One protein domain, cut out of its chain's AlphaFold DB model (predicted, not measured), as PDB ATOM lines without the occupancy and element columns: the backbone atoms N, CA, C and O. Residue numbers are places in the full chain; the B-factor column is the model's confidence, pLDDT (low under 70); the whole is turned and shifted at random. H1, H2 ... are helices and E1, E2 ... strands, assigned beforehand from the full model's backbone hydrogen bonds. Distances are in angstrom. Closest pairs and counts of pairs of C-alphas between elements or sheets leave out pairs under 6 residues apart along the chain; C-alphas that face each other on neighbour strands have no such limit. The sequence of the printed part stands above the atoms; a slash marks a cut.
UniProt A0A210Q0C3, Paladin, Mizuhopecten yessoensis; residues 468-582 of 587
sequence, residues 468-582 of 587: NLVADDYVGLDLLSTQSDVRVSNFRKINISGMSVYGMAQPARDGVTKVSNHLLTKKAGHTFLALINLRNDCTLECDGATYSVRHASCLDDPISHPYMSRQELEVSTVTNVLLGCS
ATOM      1  N   ASN A 468     -15.190  41.666  28.136       65.81
ATOM      2  CA  ASN A 468     -16.230  42.701  28.210       65.81
ATOM      3  C   ASN A 468     -17.560  42.106  28.681       65.81
ATOM      4  O   ASN A 468     -17.873  40.956  28.370       65.81
ATOM      5  N   LEU A 469     -18.372  42.906  29.373       70.75
ATOM      6  CA  LEU A 469     -19.783  42.597  29.587       70.75
ATOM      7  C   LEU A 469     -20.616  43.197  28.465       70.75
ATOM      8  O   LEU A 469     -20.548  44.397  28.212       70.75
ATOM      9  N   VAL A 470     -21.424  42.363  27.820       81.38
ATOM     10  CA  VAL A 470     -22.327  42.785  26.748       81.38
ATOM     11  C   VAL A 470     -23.740  42.387  27.128       81.38
ATOM     12  O   VAL A 470     -23.962  41.271  27.601       81.38
ATOM     13  N   ALA A 471     -24.686  43.310  26.952       85.62
ATOM     14  CA  ALA A 471     -26.090  43.049  27.225       85.62
ATOM     15  C   ALA A 471     -26.597  41.895  26.344       85.62
ATOM     16  O   ALA A 471     -26.314  41.838  25.148       85.62
ATOM     17  N   ASP A 472     -27.335  40.963  26.944       84.06
ATOM     18  CA  ASP A 472     -27.949  39.851  26.216       84.06
ATOM     19  C   ASP A 472     -29.115  40.314  25.349       84.06
ATOM     20  O   ASP A 472     -29.348  39.736  24.291       84.06
ATOM     21  N   ASP A 473     -29.828  41.352  25.787       78.81
ATOM     22  CA  ASP A 473     -30.930  41.950  25.044       78.81
ATOM     23  C   ASP A 473     -30.437  43.183  24.275       78.81
ATOM     24  O   ASP A 473     -29.851  44.101  24.853       78.81
ATOM     25  N   TYR A 474     -30.656  43.192  22.961       79.50
ATOM     26  CA  TYR A 474     -30.240  44.266  22.059       79.50
ATOM     27  C   TYR A 474     -31.355  44.622  21.074       79.50
ATOM     28  O   TYR A 474     -32.293  43.852  20.850       79.50
ATOM     29  N   VAL A 475     -31.242  45.812  20.472       65.62
ATOM     30  CA  VAL A 475     -32.224  46.390  19.540       65.62
ATOM     31  C   VAL A 475     -32.285  45.539  18.263       65.62
ATOM     32  O   VAL A 475     -31.564  45.785  17.305       65.62
ATOM     33  N   GLY A 476     -33.106  44.488  18.279       75.19
ATOM     34  CA  GLY A 476     -33.254  43.532  17.176       75.19
ATOM     35  C   GLY A 476     -33.402  42.068  17.599       75.19
ATOM     36  O   GLY A 476     -33.724  41.239  16.752       75.19
ATOM     37  N   LEU A 477     -33.205  41.736  18.881       84.25
ATOM     38  CA  LEU A 477     -33.337  40.357  19.358       84.25
ATOM     39  C   LEU A 477     -34.789  39.856  19.324       84.25
ATOM     40  O   LEU A 477     -35.030  38.695  18.991       84.25
ATOM     41  N   ASP A 478     -35.755  40.697  19.698       88.31
ATOM     42  CA  ASP A 478     -37.156  40.299  19.863       88.31
ATOM     43  C   ASP A 478     -37.931  40.261  18.539       88.31
ATOM     44  O   ASP A 478     -38.687  41.167  18.197       88.31
ATOM     45  N   LEU A 479     -37.764  39.172  17.794       89.75
ATOM     46  CA  LEU A 479     -38.434  38.947  16.512       89.75
ATOM     47  C   LEU A 479     -39.933  38.661  16.660       89.75
ATOM     48  O   LEU A 479     -40.682  38.796  15.693       89.75
ATOM     49  N   LEU A 480     -40.370  38.229  17.847       89.81
ATOM     50  CA  LEU A 480     -41.774  37.923  18.134       89.81
ATOM     51  C   LEU A 480     -42.504  39.061  18.853       89.81
ATOM     52  O   LEU A 480     -43.697  38.923  19.122       89.81
ATOM     53  N   SER A 481     -41.814  40.166  19.146       89.75
ATOM     54  CA  SER A 481     -42.360  41.329  19.856       89.75
ATOM     55  C   SER A 481     -43.001  40.974  21.208       89.75
ATOM     56  O   SER A 481     -43.982  41.590  21.620       89.75
ATOM     57  N   THR A 482     -42.483  39.960  21.905       90.75
ATOM     58  CA  THR A 482     -43.047  39.467  23.174       90.75
ATOM     59  C   THR A 482     -42.561  40.246  24.400       90.75
ATOM     60  O   THR A 482     -43.086  40.054  25.503       90.75
ATOM     61  N   GLN A 483     -41.599  41.159  24.233       86.31
ATOM     62  CA  GLN A 483     -41.118  42.082  25.268       86.31
ATOM     63  C   GLN A 483     -42.260  42.900  25.892       86.31
ATOM     64  O   GLN A 483     -42.341  43.014  27.118       86.31
ATOM     65  N   SER A 484     -43.190  43.421  25.084       85.88
ATOM     66  CA  SER A 484     -44.313  44.229  25.590       85.88
ATOM     67  C   SER A 484     -45.224  43.449  26.539       85.88
ATOM     68  O   SER A 484     -45.744  44.008  27.507       85.88
ATOM     69  N   ASP A 485     -45.371  42.150  26.291       85.50
ATOM     70  CA  ASP A 485     -46.376  41.316  26.942       85.50
ATOM     71  C   ASP A 485     -45.813  40.664  28.203       85.50
ATOM     72  O   ASP A 485     -46.376  40.780  29.297       85.50
ATOM     73  N   VAL A 486     -44.660  40.006  28.066       88.94
ATOM     74  CA  VAL A 486     -44.050  39.204  29.135       88.94
ATOM     75  C   VAL A 486     -42.664  39.694  29.558       88.94
ATOM     76  O   VAL A 486     -42.066  39.074  30.430       88.94
ATOM     77  N   ARG A 487     -42.172  40.829  29.029       89.88
ATOM     78  CA  ARG A 487     -40.813  41.374  29.281       89.88
ATOM     79  C   ARG A 487     -39.687  40.384  28.990       89.88
ATOM     80  O   ARG A 487     -38.656  40.395  29.656       89.88
ATOM     81  N   VAL A 488     -39.900  39.506  28.015       90.62
ATOM     82  CA  VAL A 488     -38.871  38.590  27.520       90.62
ATOM     83  C   VAL A 488     -38.995  38.494  26.011       90.62
ATOM     84  O   VAL A 488     -40.098  38.329  25.488       90.62
ATOM     85  N   SER A 489     -37.861  38.578  25.327       92.69
ATOM     86  CA  SER A 489     -37.769  38.461  23.876       92.69
ATOM     87  C   SER A 489     -38.038  37.019  23.416       92.69
ATOM     88  O   SER A 489     -37.642  36.047  24.070       92.69
ATOM     89  N   ASN A 490     -38.698  36.857  22.270       93.56
ATOM     90  CA  ASN A 490     -38.944  35.572  21.599       93.56
ATOM     91  C   ASN A 490     -39.694  34.489  22.415       93.56
ATOM     92  O   ASN A 490     -39.485  33.287  22.179       93.56
ATOM     93  N   PHE A 491     -40.573  34.876  23.348       94.12
ATOM     94  CA  PHE A 491     -41.384  33.952  24.153       94.12
ATOM     95  C   PHE A 491     -42.474  33.262  23.316       94.12
ATOM     96  O   PHE A 491     -43.356  33.901  22.752       94.12
ATOM     97  N   ARG A 492     -42.449  31.928  23.245       93.12
ATOM     98  CA  ARG A 492     -43.376  31.147  22.405       93.12
ATOM     99  C   ARG A 492     -43.653  29.756  22.956       93.12
ATOM    100  O   ARG A 492     -42.851  29.211  23.710       93.12
ATOM    101  N   LYS A 493     -44.762  29.156  22.518       91.50
ATOM    102  CA  LYS A 493     -45.147  27.764  22.801       91.50
ATOM    103  C   LYS A 493     -44.968  26.893  21.555       91.50
ATOM    104  O   LYS A 493     -45.268  27.348  20.454       91.50
ATOM    105  N   ILE A 494     -44.552  25.635  21.717       88.31
ATOM    106  CA  ILE A 494     -44.592  24.660  20.617       88.31
ATOM    107  C   ILE A 494     -46.048  24.366  20.210       88.31
ATOM    108  O   ILE A 494     -46.905  24.119  21.061       88.31
ATOM    109  N   ASN A 495     -46.347  24.393  18.908       79.12
ATOM    110  CA  ASN A 495     -47.711  24.226  18.394       79.12
ATOM    111  C   ASN A 495     -48.056  22.745  18.148       79.12
ATOM    112  O   ASN A 495     -48.373  22.340  17.032       79.12
ATOM    113  N   ILE A 496     -47.930  21.925  19.193       85.25
ATOM    114  CA  ILE A 496     -48.293  20.502  19.181       85.25
ATOM    115  C   ILE A 496     -49.321  20.265  20.287       85.25
ATOM    116  O   ILE A 496     -49.101  20.625  21.448       85.25
ATOM    117  N   SER A 497     -50.459  19.669  19.923       79.69
ATOM    118  CA  SER A 497     -51.542  19.375  20.865       79.69
ATOM    119  C   SER A 497     -51.044  18.476  22.000       79.69
ATOM    120  O   SER A 497     -50.386  17.469  21.759       79.69
ATOM    121  N   GLY A 498     -51.338  18.859  23.243       79.94
ATOM    122  CA  GLY A 498     -50.918  18.123  24.440       79.94
ATOM    123  C   GLY A 498     -49.504  18.430  24.954       79.94
ATOM    124  O   GLY A 498     -49.151  17.937  26.020       79.94
ATOM    125  N   MET A 499     -48.706  19.263  24.272       83.50
ATOM    126  CA  MET A 499     -47.379  19.666  24.755       83.50
ATOM    127  C   MET A 499     -47.385  21.066  25.382       83.50
ATOM    128  O   MET A 499     -47.842  22.041  24.785       83.50
ATOM    129  N   SER A 500     -46.826  21.175  26.588       88.25
ATOM    130  CA  SER A 500     -46.670  22.429  27.344       88.25
ATOM    131  C   SER A 500     -45.204  22.857  27.402       88.25
ATOM    132  O   SER A 500     -44.662  23.115  28.473       88.25
ATOM    133  N   VAL A 501     -44.556  22.899  26.237       92.19
ATOM    134  CA  VAL A 501     -43.154  23.311  26.098       92.19
ATOM    135  C   VAL A 501     -43.096  24.722  25.524       92.19
ATOM    136  O   VAL A 501     -43.738  25.023  24.513       92.19
ATOM    137  N   TYR A 502     -42.319  25.572  26.188       93.44
ATOM    138  CA  TYR A 502     -42.140  26.979  25.858       93.44
ATOM    139  C   TYR A 502     -40.655  27.279  25.647       93.44
ATOM    140  O   TYR A 502     -39.799  26.598  26.206       93.44
ATOM    141  N   GLY A 503     -40.355  28.298  24.849       93.31
ATOM    142  CA  GLY A 503     -38.998  28.797  24.635       93.31
ATOM    143  C   GLY A 503     -38.979  30.318  24.646       93.31
ATOM    144  O   GLY A 503     -39.954  30.942  24.237       93.31
ATOM    145  N   MET A 504     -37.883  30.903  25.119       93.62
ATOM    146  CA  MET A 504     -37.675  32.351  25.213       93.62
ATOM    147  C   MET A 504     -36.182  32.681  25.212       93.62
ATOM    148  O   MET A 504     -35.364  31.784  25.417       93.62
ATOM    149  N   ALA A 505     -35.835  33.945  24.968       92.38
ATOM    150  CA  ALA A 505     -34.482  34.456  25.187       92.38
ATOM    151  C   ALA A 505     -34.152  34.543  26.691       92.38
ATOM    152  O   ALA A 505     -35.029  34.329  27.531       92.38
ATOM    153  N   GLN A 506     -32.898  34.860  27.033       92.56
ATOM    154  CA  GLN A 506     -32.463  35.039  28.420       92.56
ATOM    155  C   GLN A 506     -33.327  36.105  29.122       92.56
ATOM    156  O   GLN A 506     -33.301  37.265  28.712       92.56
ATOM    157  N   PRO A 507     -34.091  35.751  30.169       92.06
ATOM    158  CA  PRO A 507     -34.889  36.724  30.898       92.06
ATOM    159  C   PRO A 507     -34.073  37.381  32.021       92.06
ATOM    160  O   PRO A 507     -33.264  36.722  32.680       92.06
ATOM    161  N   ALA A 508     -34.376  38.646  32.309       90.75
ATOM    162  CA  ALA A 508     -34.106  39.248  33.613       90.75
ATOM    163  C   ALA A 508     -35.173  38.816  34.640       90.75
ATOM    164  O   ALA A 508     -36.229  38.284  34.276       90.75
ATOM    165  N   ARG A 509     -34.943  39.089  35.927       90.25
ATOM    166  CA  ARG A 509     -35.862  38.805  37.048       90.25
ATOM    167  C   ARG A 509     -37.322  39.173  36.780       90.25
ATOM    168  O   ARG A 509     -38.229  38.387  37.071       90.25
ATOM    169  N   ASP A 510     -37.557  40.348  36.208       89.50
ATOM    170  CA  ASP A 510     -38.898  40.826  35.867       89.50
ATOM    171  C   ASP A 510     -39.571  39.951  34.806       89.50
ATOM    172  O   ASP A 510     -40.753  39.616  34.925       89.50
ATOM    173  N   GLY A 511     -38.808  39.545  33.792       91.44
ATOM    174  CA  GLY A 511     -39.257  38.645  32.739       91.44
ATOM    175  C   GLY A 511     -39.607  37.260  33.280       91.44
ATOM    176  O   GLY A 511     -40.693  36.749  33.008       91.44
ATOM    177  N   VAL A 512     -38.754  36.691  34.143       91.62
ATOM    178  CA  VAL A 512     -39.035  35.415  34.834       91.62
ATOM    179  C   VAL A 512     -40.346  35.502  35.617       91.62
ATOM    180  O   VAL A 512     -41.186  34.605  35.529       91.62
ATOM    181  N   THR A 513     -40.548  36.601  36.344       92.38
ATOM    182  CA  THR A 513     -41.756  36.831  37.147       92.38
ATOM    183  C   THR A 513     -43.002  36.922  36.267       92.38
ATOM    184  O   THR A 513     -44.006  36.258  36.534       92.38
ATOM    185  N   LYS A 514     -42.949  37.704  35.183       92.44
ATOM    186  CA  LYS A 514     -44.079  37.871  34.261       92.44
ATOM    187  C   LYS A 514     -44.432  36.588  33.519       92.44
ATOM    188  O   LYS A 514     -45.614  36.253  33.449       92.44
ATOM    189  N   VAL A 515     -43.441  35.850  33.022       93.00
ATOM    190  CA  VAL A 515     -43.655  34.558  32.352       93.00
ATOM    191  C   VAL A 515     -44.252  33.537  33.320       93.00
ATOM    192  O   VAL A 515     -45.229  32.869  32.979       93.00
ATOM    193  N   SER A 516     -43.727  33.460  34.546       92.00
ATOM    194  CA  SER A 516     -44.249  32.549  35.573       92.00
ATOM    195  C   SER A 516     -45.708  32.860  35.898       92.00
ATOM    196  O   SER A 516     -46.554  31.968  35.865       92.00
ATOM    197  N   ASN A 517     -46.031  34.137  36.120       90.56
ATOM    198  CA  ASN A 517     -47.402  34.572  36.376       90.56
ATOM    199  C   ASN A 517     -48.323  34.278  35.191       90.56
ATOM    200  O   ASN A 517     -49.428  33.786  35.397       90.56
ATOM    201  N   HIS A 518     -47.872  34.542  33.962       90.19
ATOM    202  CA  HIS A 518     -48.634  34.279  32.745       90.19
ATOM    203  C   HIS A 518     -49.013  32.794  32.623       90.19
ATOM    204  O   HIS A 518     -50.181  32.463  32.390       90.19
ATOM    205  N   LEU A 519     -48.046  31.899  32.835       90.94
ATOM    206  CA  LEU A 519     -48.214  30.456  32.665       90.94
ATOM    207  C   LEU A 519     -48.953  29.777  33.823       90.94
ATOM    208  O   LEU A 519     -49.664  28.803  33.590       90.94
ATOM    209  N   LEU A 520     -48.847  30.306  35.040       90.44
ATOM    210  CA  LEU A 520     -49.552  29.780  36.214       90.44
ATOM    211  C   LEU A 520     -50.962  30.371  36.386       90.44
ATOM    212  O   LEU A 520     -51.662  30.065  37.354       90.44
ATOM    213  N   THR A 521     -51.422  31.220  35.458       86.38
ATOM    214  CA  THR A 521     -52.806  31.703  35.490       86.38
ATOM    215  C   THR A 521     -53.805  30.562  35.284       86.38
ATOM    216  O   THR A 521     -53.577  29.636  34.503       86.38
ATOM    217  N   LYS A 522     -55.003  30.692  35.876       70.00
ATOM    218  CA  LYS A 522     -56.135  29.774  35.628       70.00
ATOM    219  C   LYS A 522     -56.488  29.630  34.139       70.00
ATOM    220  O   LYS A 522     -57.055  28.619  33.749       70.00
ATOM    221  N   LYS A 523     -56.162  30.640  33.322       76.88
ATOM    222  CA  LYS A 523     -56.389  30.656  31.870       76.88
ATOM    223  C   LYS A 523     -55.359  29.811  31.106       76.88
ATOM    224  O   LYS A 523     -55.722  29.193  30.112       76.88
ATOM    225  N   ALA A 524     -54.103  29.795  31.549       77.56
ATOM    226  CA  ALA A 524     -53.043  28.976  30.959       77.56
ATOM    227  C   ALA A 524     -53.072  27.522  31.464       77.56
ATOM    228  O   ALA A 524     -52.695  26.616  30.723       77.56
ATOM    229  N   GLY A 525     -53.581  27.300  32.681       80.50
ATOM    230  CA  GLY A 525     -53.939  25.975  33.194       80.50
ATOM    231  C   GLY A 525     -52.773  25.136  33.726       80.50
ATOM    232  O   GLY A 525     -52.984  23.966  34.042       80.50
ATOM    233  N   HIS A 526     -51.566  25.701  33.850       89.19
ATOM    234  CA  HIS A 526     -50.405  24.987  34.392       89.19
ATOM    235  C   HIS A 526     -50.316  25.151  35.910       89.19
ATOM    236  O   HIS A 526     -50.516  26.241  36.441       89.19
ATOM    237  N   THR A 527     -49.986  24.071  36.617       88.56
ATOM    238  CA  THR A 527     -49.852  24.047  38.087       88.56
ATOM    239  C   THR A 527     -48.402  24.023  38.561       88.56
ATOM    240  O   THR A 527     -48.129  24.297  39.727       88.56
ATOM    241  N   PHE A 528     -47.472  23.694  37.665       89.81
ATOM    242  CA  PHE A 528     -46.048  23.582  37.939       89.81
ATOM    243  C   PHE A 528     -45.251  24.043  36.724       89.81
ATOM    244  O   PHE A 528     -45.679  23.859  35.582       89.81
ATOM    245  N   LEU A 529     -44.088  24.636  36.975       91.06
ATOM    246  CA  LEU A 529     -43.256  25.226  35.943       91.06
ATOM    247  C   LEU A 529     -41.791  24.886  36.222       91.06
ATOM    248  O   LEU A 529     -41.264  25.200  37.286       91.06
ATOM    249  N   ALA A 530     -41.144  24.236  35.256       92.12
ATOM    250  CA  ALA A 530     -39.713  23.962  35.281       92.12
ATOM    251  C   ALA A 530     -38.992  24.941  34.344       92.12
ATOM    252  O   ALA A 530     -39.192  24.889  33.130       92.12
ATOM    253  N   LEU A 531     -38.155  25.827  34.896       90.31
ATOM    254  CA  LEU A 531     -37.204  26.611  34.100       90.31
ATOM    255  C   LEU A 531     -35.963  25.757  33.848       90.31
ATOM    256  O   LEU A 531     -35.258  25.394  34.787       90.31
ATOM    257  N   ILE A 532     -35.692  25.463  32.580       91.25
ATOM    258  CA  ILE A 532     -34.499  24.729  32.157       91.25
ATOM    259  C   ILE A 532     -33.563  25.729  31.485       91.25
ATOM    260  O   ILE A 532     -33.868  26.237  30.409       91.25
ATOM    261  N   ASN A 533     -32.437  26.026  32.133       86.44
ATOM    262  CA  ASN A 533     -31.387  26.839  31.531       86.44
ATOM    263  C   ASN A 533     -30.504  25.953  30.641       86.44
ATOM    264  O   ASN A 533     -29.963  24.956  31.116       86.44
ATOM    265  N   LEU A 534     -30.371  26.321  29.366       85.88
ATOM    266  CA  LEU A 534     -29.544  25.614  28.382       85.88
ATOM    267  C   LEU A 534     -28.185  26.289  28.150       85.88
ATOM    268  O   LEU A 534     -27.388  25.798  27.355       85.88
ATOM    269  N   ARG A 535     -27.924  27.421  28.815       81.06
ATOM    270  CA  ARG A 535     -26.676  28.170  28.680       81.06
ATOM    271  C   ARG A 535     -25.518  27.437  29.341       81.06
ATOM    272  O   ARG A 535     -25.648  26.915  30.446       81.06
ATOM    273  N   ASN A 536     -24.382  27.452  28.654       70.50
ATOM    274  CA  ASN A 536     -23.110  26.905  29.126       70.50
ATOM    275  C   ASN A 536     -22.064  28.018  29.353       70.50
ATOM    276  O   ASN A 536     -20.856  27.781  29.374       70.50
ATOM    277  N   ASP A 537     -22.549  29.250  29.475       75.69
ATOM    278  CA  ASP A 537     -21.810  30.485  29.693       75.69
ATOM    279  C   ASP A 537     -22.362  31.237  30.919       75.69
ATOM    280  O   ASP A 537     -23.391  30.863  31.490       75.69
ATOM    281  N   CYS A 538     -21.654  32.276  31.370       77.19
ATOM    282  CA  CYS A 538     -22.046  33.028  32.561       77.19
ATOM    283  C   CYS A 538     -22.888  34.258  32.207       77.19
ATOM    284  O   CYS A 538     -22.425  35.134  31.477       77.19
ATOM    285  N   THR A 539     -24.061  34.370  32.834       82.31
ATOM    286  CA  THR A 539     -24.931  35.549  32.758       82.31
ATOM    287  C   THR A 539     -24.989  36.268  34.103       82.31
ATOM    288  O   THR A 539     -25.166  35.641  35.147       82.31
ATOM    289  N   LEU A 540     -24.867  37.592  34.076       83.12
ATOM    290  CA  LEU A 540     -25.006  38.490  35.218       83.12
ATOM    291  C   LEU A 540     -26.229  39.380  35.022       83.12
ATOM    292  O   LEU A 540     -26.397  39.970  33.962       83.12
ATOM    293  N   GLU A 541     -27.061  39.525  36.046       85.12
ATOM    294  CA  GLU A 541     -28.122  40.534  36.058       85.12
ATOM    295  C   GLU A 541     -27.631  41.777  36.807       85.12
ATOM    296  O   GLU A 541     -27.215  41.676  37.963       85.12
ATOM    297  N   CYS A 542     -27.697  42.944  36.168       80.56
ATOM    298  CA  CYS A 542     -27.411  44.240  36.774       80.56
ATOM    299  C   CYS A 542     -28.491  45.241  36.356       80.56
ATOM    300  O   CYS A 542     -28.780  45.378  35.171       80.56
ATOM    301  N   ASP A 543     -29.097  45.913  37.336       84.75
ATOM    302  CA  ASP A 543     -30.144  46.933  37.143       84.75
ATOM    303  C   ASP A 543     -31.282  46.515  36.185       84.75
ATOM    304  O   ASP A 543     -31.718  47.254  35.307       84.75
ATOM    305  N   GLY A 544     -31.748  45.268  36.318       82.44
ATOM    306  CA  GLY A 544     -32.846  44.738  35.504       82.44
ATOM    307  C   GLY A 544     -32.468  44.338  34.073       82.44
ATOM    308  O   GLY A 544     -33.338  43.861  33.347       82.44
ATOM    309  N   ALA A 545     -31.197  44.458  33.684       84.50
ATOM    310  CA  ALA A 545     -30.658  43.949  32.426       84.50
ATOM    311  C   ALA A 545     -29.743  42.739  32.664       84.50
ATOM    312  O   ALA A 545     -29.063  42.642  33.688       84.50
ATOM    313  N   THR A 546     -29.720  41.805  31.716       89.38
ATOM    314  CA  THR A 546     -28.818  40.646  31.742       89.38
ATOM    315  C   THR A 546     -27.642  40.862  30.806       89.38
ATOM    316  O   THR A 546     -27.813  41.336  29.685       89.38
ATOM    317  N   TYR A 547     -26.456  40.488  31.262       85.50
ATOM    318  CA  TYR A 547     -25.191  40.641  30.565       85.50
ATOM    319  C   TYR A 547     -24.466  39.313  30.523       85.50
ATOM    320  O   TYR A 547     -24.465  38.572  31.506       85.50
ATOM    321  N   SER A 548     -23.764  39.064  29.430       85.25
ATOM    322  CA  SER A 548     -22.875  37.917  29.312       85.25
ATOM    323  C   SER A 548     -21.473  38.367  28.969       85.25
ATOM    324  O   SER A 548     -21.257  39.423  28.369       85.25
ATOM    325  N   VAL A 549     -20.503  37.570  29.399       75.12
ATOM    326  CA  VAL A 549     -19.096  37.865  29.148       75.12
ATOM    327  C   VAL A 549     -18.795  37.558  27.684       75.12
ATOM    328  O   VAL A 549     -19.051  36.445  27.230       75.12
ATOM    329  N   ARG A 550     -18.256  38.532  26.945       73.56
ATOM    330  CA  ARG A 550     -17.887  38.408  25.524       73.56
ATOM    331  C   ARG A 550     -16.453  38.869  25.286       73.56
ATOM    332  O   ARG A 550     -15.856  39.578  26.105       73.56
ATOM    333  N   HIS A 551     -15.875  38.449  24.167       59.53
ATOM    334  CA  HIS A 551     -14.526  38.854  23.785       59.53
ATOM    335  C   HIS A 551     -14.535  40.246  23.151       59.53
ATOM    336  O   HIS A 551     -15.409  40.567  22.358       59.53
ATOM    337  N   ALA A 552     -13.516  41.068  23.422       55.88
ATOM    338  CA  ALA A 552     -13.420  42.404  22.820       55.88
ATOM    339  C   ALA A 552     -13.340  42.387  21.280       55.88
ATOM    340  O   ALA A 552     -13.738  43.349  20.635       55.88
ATOM    341  N   SER A 553     -12.843  41.293  20.695       49.66
ATOM    342  CA  SER A 553     -12.755  41.088  19.245       49.66
ATOM    343  C   SER A 553     -13.941  40.332  18.641       49.66
ATOM    344  O   SER A 553     -14.024  40.247  17.423       49.66
ATOM    345  N   CYS A 554     -14.793  39.724  19.470       59.66
ATOM    346  CA  CYS A 554     -15.971  38.966  19.058       59.66
ATOM    347  C   CYS A 554     -17.066  39.219  20.098       59.66
ATOM    348  O   CYS A 554     -17.159  38.539  21.123       59.66
ATOM    349  N   LEU A 555     -17.818  40.296  19.860       70.06
ATOM    350  CA  LEU A 555     -18.872  40.770  20.753       70.06
ATOM    351  C   LEU A 555     -20.220  40.112  20.462       70.06
ATOM    352  O   LEU A 555     -21.164  40.381  21.194       70.06
ATOM    353  N   ASP A 556     -20.336  39.277  19.434       70.69
ATOM    354  CA  ASP A 556     -21.611  38.663  19.059       70.69
ATOM    355  C   ASP A 556     -21.893  37.396  19.877       70.69
ATOM    356  O   ASP A 556     -23.029  37.184  20.305       70.69
ATOM    357  N   ASP A 557     -20.848  36.635  20.215       71.06
ATOM    358  CA  ASP A 557     -20.976  35.351  20.900       71.06
ATOM    359  C   ASP A 557     -20.543  35.410  22.381       71.06
ATOM    360  O   ASP A 557     -19.457  35.910  22.707       71.06
ATOM    361  N   PRO A 558     -21.360  34.881  23.313       74.44
ATOM    362  CA  PRO A 558     -20.960  34.691  24.702       74.44
ATOM    363  C   PRO A 558     -19.819  33.687  24.874       74.44
ATOM    364  O   PRO A 558     -19.786  32.626  24.248       74.44
ATOM    365  N   ILE A 559     -18.914  33.982  25.808       68.25
ATOM    366  CA  ILE A 559     -17.837  33.070  26.190       68.25
ATOM    367  C   ILE A 559     -18.442  31.908  26.974       68.25
ATOM    368  O   ILE A 559     -18.756  32.027  28.160       68.25
ATOM    369  N   SER A 560     -18.556  30.760  26.318       63.78
ATOM    370  CA  SER A 560     -18.909  29.520  27.000       63.78
ATOM    371  C   SER A 560     -17.759  29.031  27.885       63.78
ATOM    372  O   SER A 560     -16.588  29.372  27.719       63.78
ATOM    373  N   HIS A 561     -18.079  28.209  28.866       64.38
ATOM    374  CA  HIS A 561     -17.091  27.610  29.746       64.38
ATOM    375  C   HIS A 561     -17.470  26.149  29.970       64.38
ATOM    376  O   HIS A 561     -17.764  25.754  31.097       64.38
ATOM    377  N   PRO A 562     -17.426  25.325  28.898       52.06
ATOM    378  CA  PRO A 562     -17.830  23.912  28.955       52.06
ATOM    379  C   PRO A 562     -17.004  23.111  29.963       52.06
ATOM    380  O   PRO A 562     -17.366  22.017  30.389       52.06
ATOM    381  N   TYR A 563     -15.881  23.703  30.343       53.44
ATOM    382  CA  TYR A 563     -14.855  23.170  31.180       53.44
ATOM    383  C   TYR A 563     -14.667  24.035  32.436       53.44
ATOM    384  O   TYR A 563     -13.542  24.343  32.804       53.44
ATOM    385  N   MET A 564     -15.722  24.492  33.098       59.78
ATOM    386  CA  MET A 564     -15.620  25.009  34.468       59.78
ATOM    387  C   MET A 564     -16.790  24.480  35.282       59.78
ATOM    388  O   MET A 564     -17.912  24.381  34.792       59.78
ATOM    389  N   SER A 565     -16.532  24.117  36.535       64.19
ATOM    390  CA  SER A 565     -17.613  23.856  37.477       64.19
ATOM    391  C   SER A 565     -18.384  25.151  37.740       64.19
ATOM    392  O   SER A 565     -17.860  26.257  37.585       64.19
ATOM    393  N   ARG A 566     -19.633  25.025  38.195       64.12
ATOM    394  CA  ARG A 566     -20.472  26.178  38.550       64.12
ATOM    395  C   ARG A 566     -19.787  27.123  39.551       64.12
ATOM    396  O   ARG A 566     -19.870  28.335  39.399       64.12
ATOM    397  N   GLN A 567     -19.086  26.572  40.539       64.19
ATOM    398  CA  GLN A 567     -18.388  27.349  41.570       64.19
ATOM    399  C   GLN A 567     -17.181  28.105  40.993       64.19
ATOM    400  O   GLN A 567     -16.968  29.272  41.312       64.19
ATOM    401  N   GLU A 568     -16.413  27.472  40.101       62.19
ATOM    402  CA  GLU A 568     -15.290  28.119  39.406       62.19
ATOM    403  C   GLU A 568     -15.761  29.245  38.484       62.19
ATOM    404  O   GLU A 568     -15.119  30.293  38.412       62.19
ATOM    405  N   LEU A 569     -16.890  29.031  37.808       64.88
ATOM    406  CA  LEU A 569     -17.574  30.029  36.995       64.88
ATOM    407  C   LEU A 569     -17.964  31.251  37.828       64.88
ATOM    408  O   LEU A 569     -17.571  32.365  37.490       64.88
ATOM    409  N   GLU A 570     -18.661  31.041  38.944       64.38
ATOM    410  CA  GLU A 570     -19.088  32.114  39.848       64.38
ATOM    411  C   GLU A 570     -17.882  32.917  40.373       64.38
ATOM    412  O   GLU A 570     -17.852  34.143  40.256       64.38
ATOM    413  N   VAL A 571     -16.828  32.247  40.856       63.31
ATOM    414  CA  VAL A 571     -15.615  32.915  41.369       63.31
ATOM    415  C   VAL A 571     -14.841  33.636  40.260       63.31
ATOM    416  O   VAL A 571     -14.400  34.771  40.453       63.31
ATOM    417  N   SER A 572     -14.665  33.007  39.095       60.09
ATOM    418  CA  SER A 572     -13.939  33.587  37.958       60.09
ATOM    419  C   SER A 572     -14.649  34.824  37.416       60.09
ATOM    420  O   SER A 572     -13.985  35.821  37.132       60.09
ATOM    421  N   THR A 573     -15.972  34.781  37.278       59.47
ATOM    422  CA  THR A 573     -16.752  35.914  36.780       59.47
ATOM    423  C   THR A 573     -16.738  37.058  37.789       59.47
ATOM    424  O   THR A 573     -16.381  38.173  37.423       59.47
ATOM    425  N   VAL A 574     -17.000  36.797  39.075       58.66
ATOM    426  CA  VAL A 574     -16.970  37.832  40.126       58.66
ATOM    427  C   VAL A 574     -15.591  38.495  40.225       58.66
ATOM    428  O   VAL A 574     -15.498  39.718  40.291       58.66
ATOM    429  N   THR A 575     -14.511  37.713  40.176       54.09
ATOM    430  CA  THR A 575     -13.148  38.241  40.356       54.09
ATOM    431  C   THR A 575     -12.649  39.009  39.130       54.09
ATOM    432  O   THR A 575     -11.999  40.035  39.291       54.09
ATOM    433  N   ASN A 576     -12.932  38.550  37.905       51.69
ATOM    434  CA  ASN A 576     -12.410  39.203  36.696       51.69
ATOM    435  C   ASN A 576     -13.270  40.389  36.242       51.69
ATOM    436  O   ASN A 576     -12.732  41.359  35.717       51.69
ATOM    437  N   VAL A 577     -14.587  40.322  36.448       52.88
ATOM    438  CA  VAL A 577     -15.527  41.326  35.942       52.88
ATOM    439  C   VAL A 577     -15.713  42.474  36.936       52.88
ATOM    440  O   VAL A 577     -15.590  43.631  36.551       52.88
ATOM    441  N   LEU A 578     -15.950  42.191  38.223       49.94
ATOM    442  CA  LEU A 578     -16.275  43.247  39.196       49.94
ATOM    443  C   LEU A 578     -15.036  43.977  39.737       49.94
ATOM    444  O   LEU A 578     -15.117  45.166  40.032       49.94
ATOM    445  N   LEU A 579     -13.882  43.304  39.841       43.47
ATOM    446  CA  LEU A 579     -12.628  43.938  40.285       43.47
ATOM    447  C   LEU A 579     -11.815  44.537  39.124       43.47
ATOM    448  O   LEU A 579     -10.992  45.418  39.351       43.47
ATOM    449  N   GLY A 580     -12.045  44.098  37.882       41.84
ATOM    450  CA  GLY A 580     -11.426  44.692  36.690       41.84
ATOM    451  C   GLY A 580     -11.984  46.081  36.361       41.84
ATOM    452  O   GLY A 580     -11.232  46.971  35.967       41.84
ATOM    453  N   CYS A 581     -13.280  46.307  36.611       38.03
ATOM    454  CA  CYS A 581     -13.921  47.615  36.448       38.03
ATOM    455  C   CYS A 581     -13.406  48.682  37.431       38.03
ATOM    456  O   CYS A 581     -13.551  49.867  37.156       38.03
ATOM    457  N   SER A 582     -12.760  48.313  38.545       32.38
ATOM    458  CA  SER A 582     -12.226  49.299  39.499       32.38
ATOM    459  C   SER A 582     -10.867  49.889  39.096       32.38
ATOM    460  O   SER A 582     -10.314  50.681  39.857       32.38
TER     461      SER A 582
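Overview. This is residues 468 to 582 of the 587 residues of the protein "Paladin" of Mizuhopecten yessoensis (UniProt A0A210Q0C3). The model has two loosely joined lobes set along its longest axis: a small, strongly twisted sheet of E1 to E4 with H3 loosely over E2, and a second lobe in which H2 and the one-turn H1 sit among long loops. In the second lobe, residues 487 to 508 go out and fold back as a long loop, and residues 520 to 538 lead back from H2 to the sheet. The printed part has 115 residues with three named helices and four named strands, in the order E1 H1 H2 E2 E3 E4 H3; under half of the residues are in named elements, and the class is mixed. The sheet is branched and antiparallel, with E2, E3 and E4 a meander, each strand the antiparallel neighbour of the one before. The whole is only just loose, close to compact, with a radius of gyration of the C-alphas of 16.1 A, and it spans 48 by 31 by 24 A.

Arrangement. E3, residues 545 to 551, has three antiparallel neighbours in staggered pairing. E1, residues 468 to 471, lies on one side of it, with N 470 and O 548 within hydrogen-bond range at 3.0 A. E2, residues 539 to 542, and E4, residues 554 to 558, lie on the other side. E2 and E3 form a hairpin, with N 547 and O 540 at 2.7 A; E3 and E4 form another, with N 554 and O 551 at 3.1 A. H3, residues 566 to 578, is on the sheet at a height over the sheet of 10.4 A, and on the local plane it runs slantwise to E2 at 48 degrees. The closest C-alphas of H3 and E1 are those of Val 577 and Leu 469, 7.8 A apart. H2, residues 509 to 519, is only just not on the sheet, with 4 pairs of C-alphas within 10 A. H1, residues 483 to 486, touches H2, the closest C-alphas being those of Val 486 and Lys 514, 5.3 A apart. H2 and H3 are apart. In H2 and H3 every O i to N i+4 pair is within hydrogen-bond range; H1 is too short for such a pair.

Along the chain. E3 is 19.0 A from first to last C-alpha, H3 17.6 A and H2 15.5 A; E1 and E2 are 9.9 A each. E1 begins at C-alpha 468, (-16.230, 42.701, 28.210). H2 begins at C-alpha 509, (-35.862, 38.805, 37.048), and H3 ends at C-alpha 578, (-16.275, 43.247, 39.196).

Size, cuts and confidence. The two C-alphas farthest apart are those of Ser 497 and Ser 582, at 52.8 A. The printed part has no cut. The links E1 to H1, H1 to H2 and H2 to E2 are long. Residues 492 to 493 pair antiparallel with residues 502 to 503. The mean pLDDT of the printed part is 78.1; residues 468, 475, 551 to 554 and 559 to 582 are under 70.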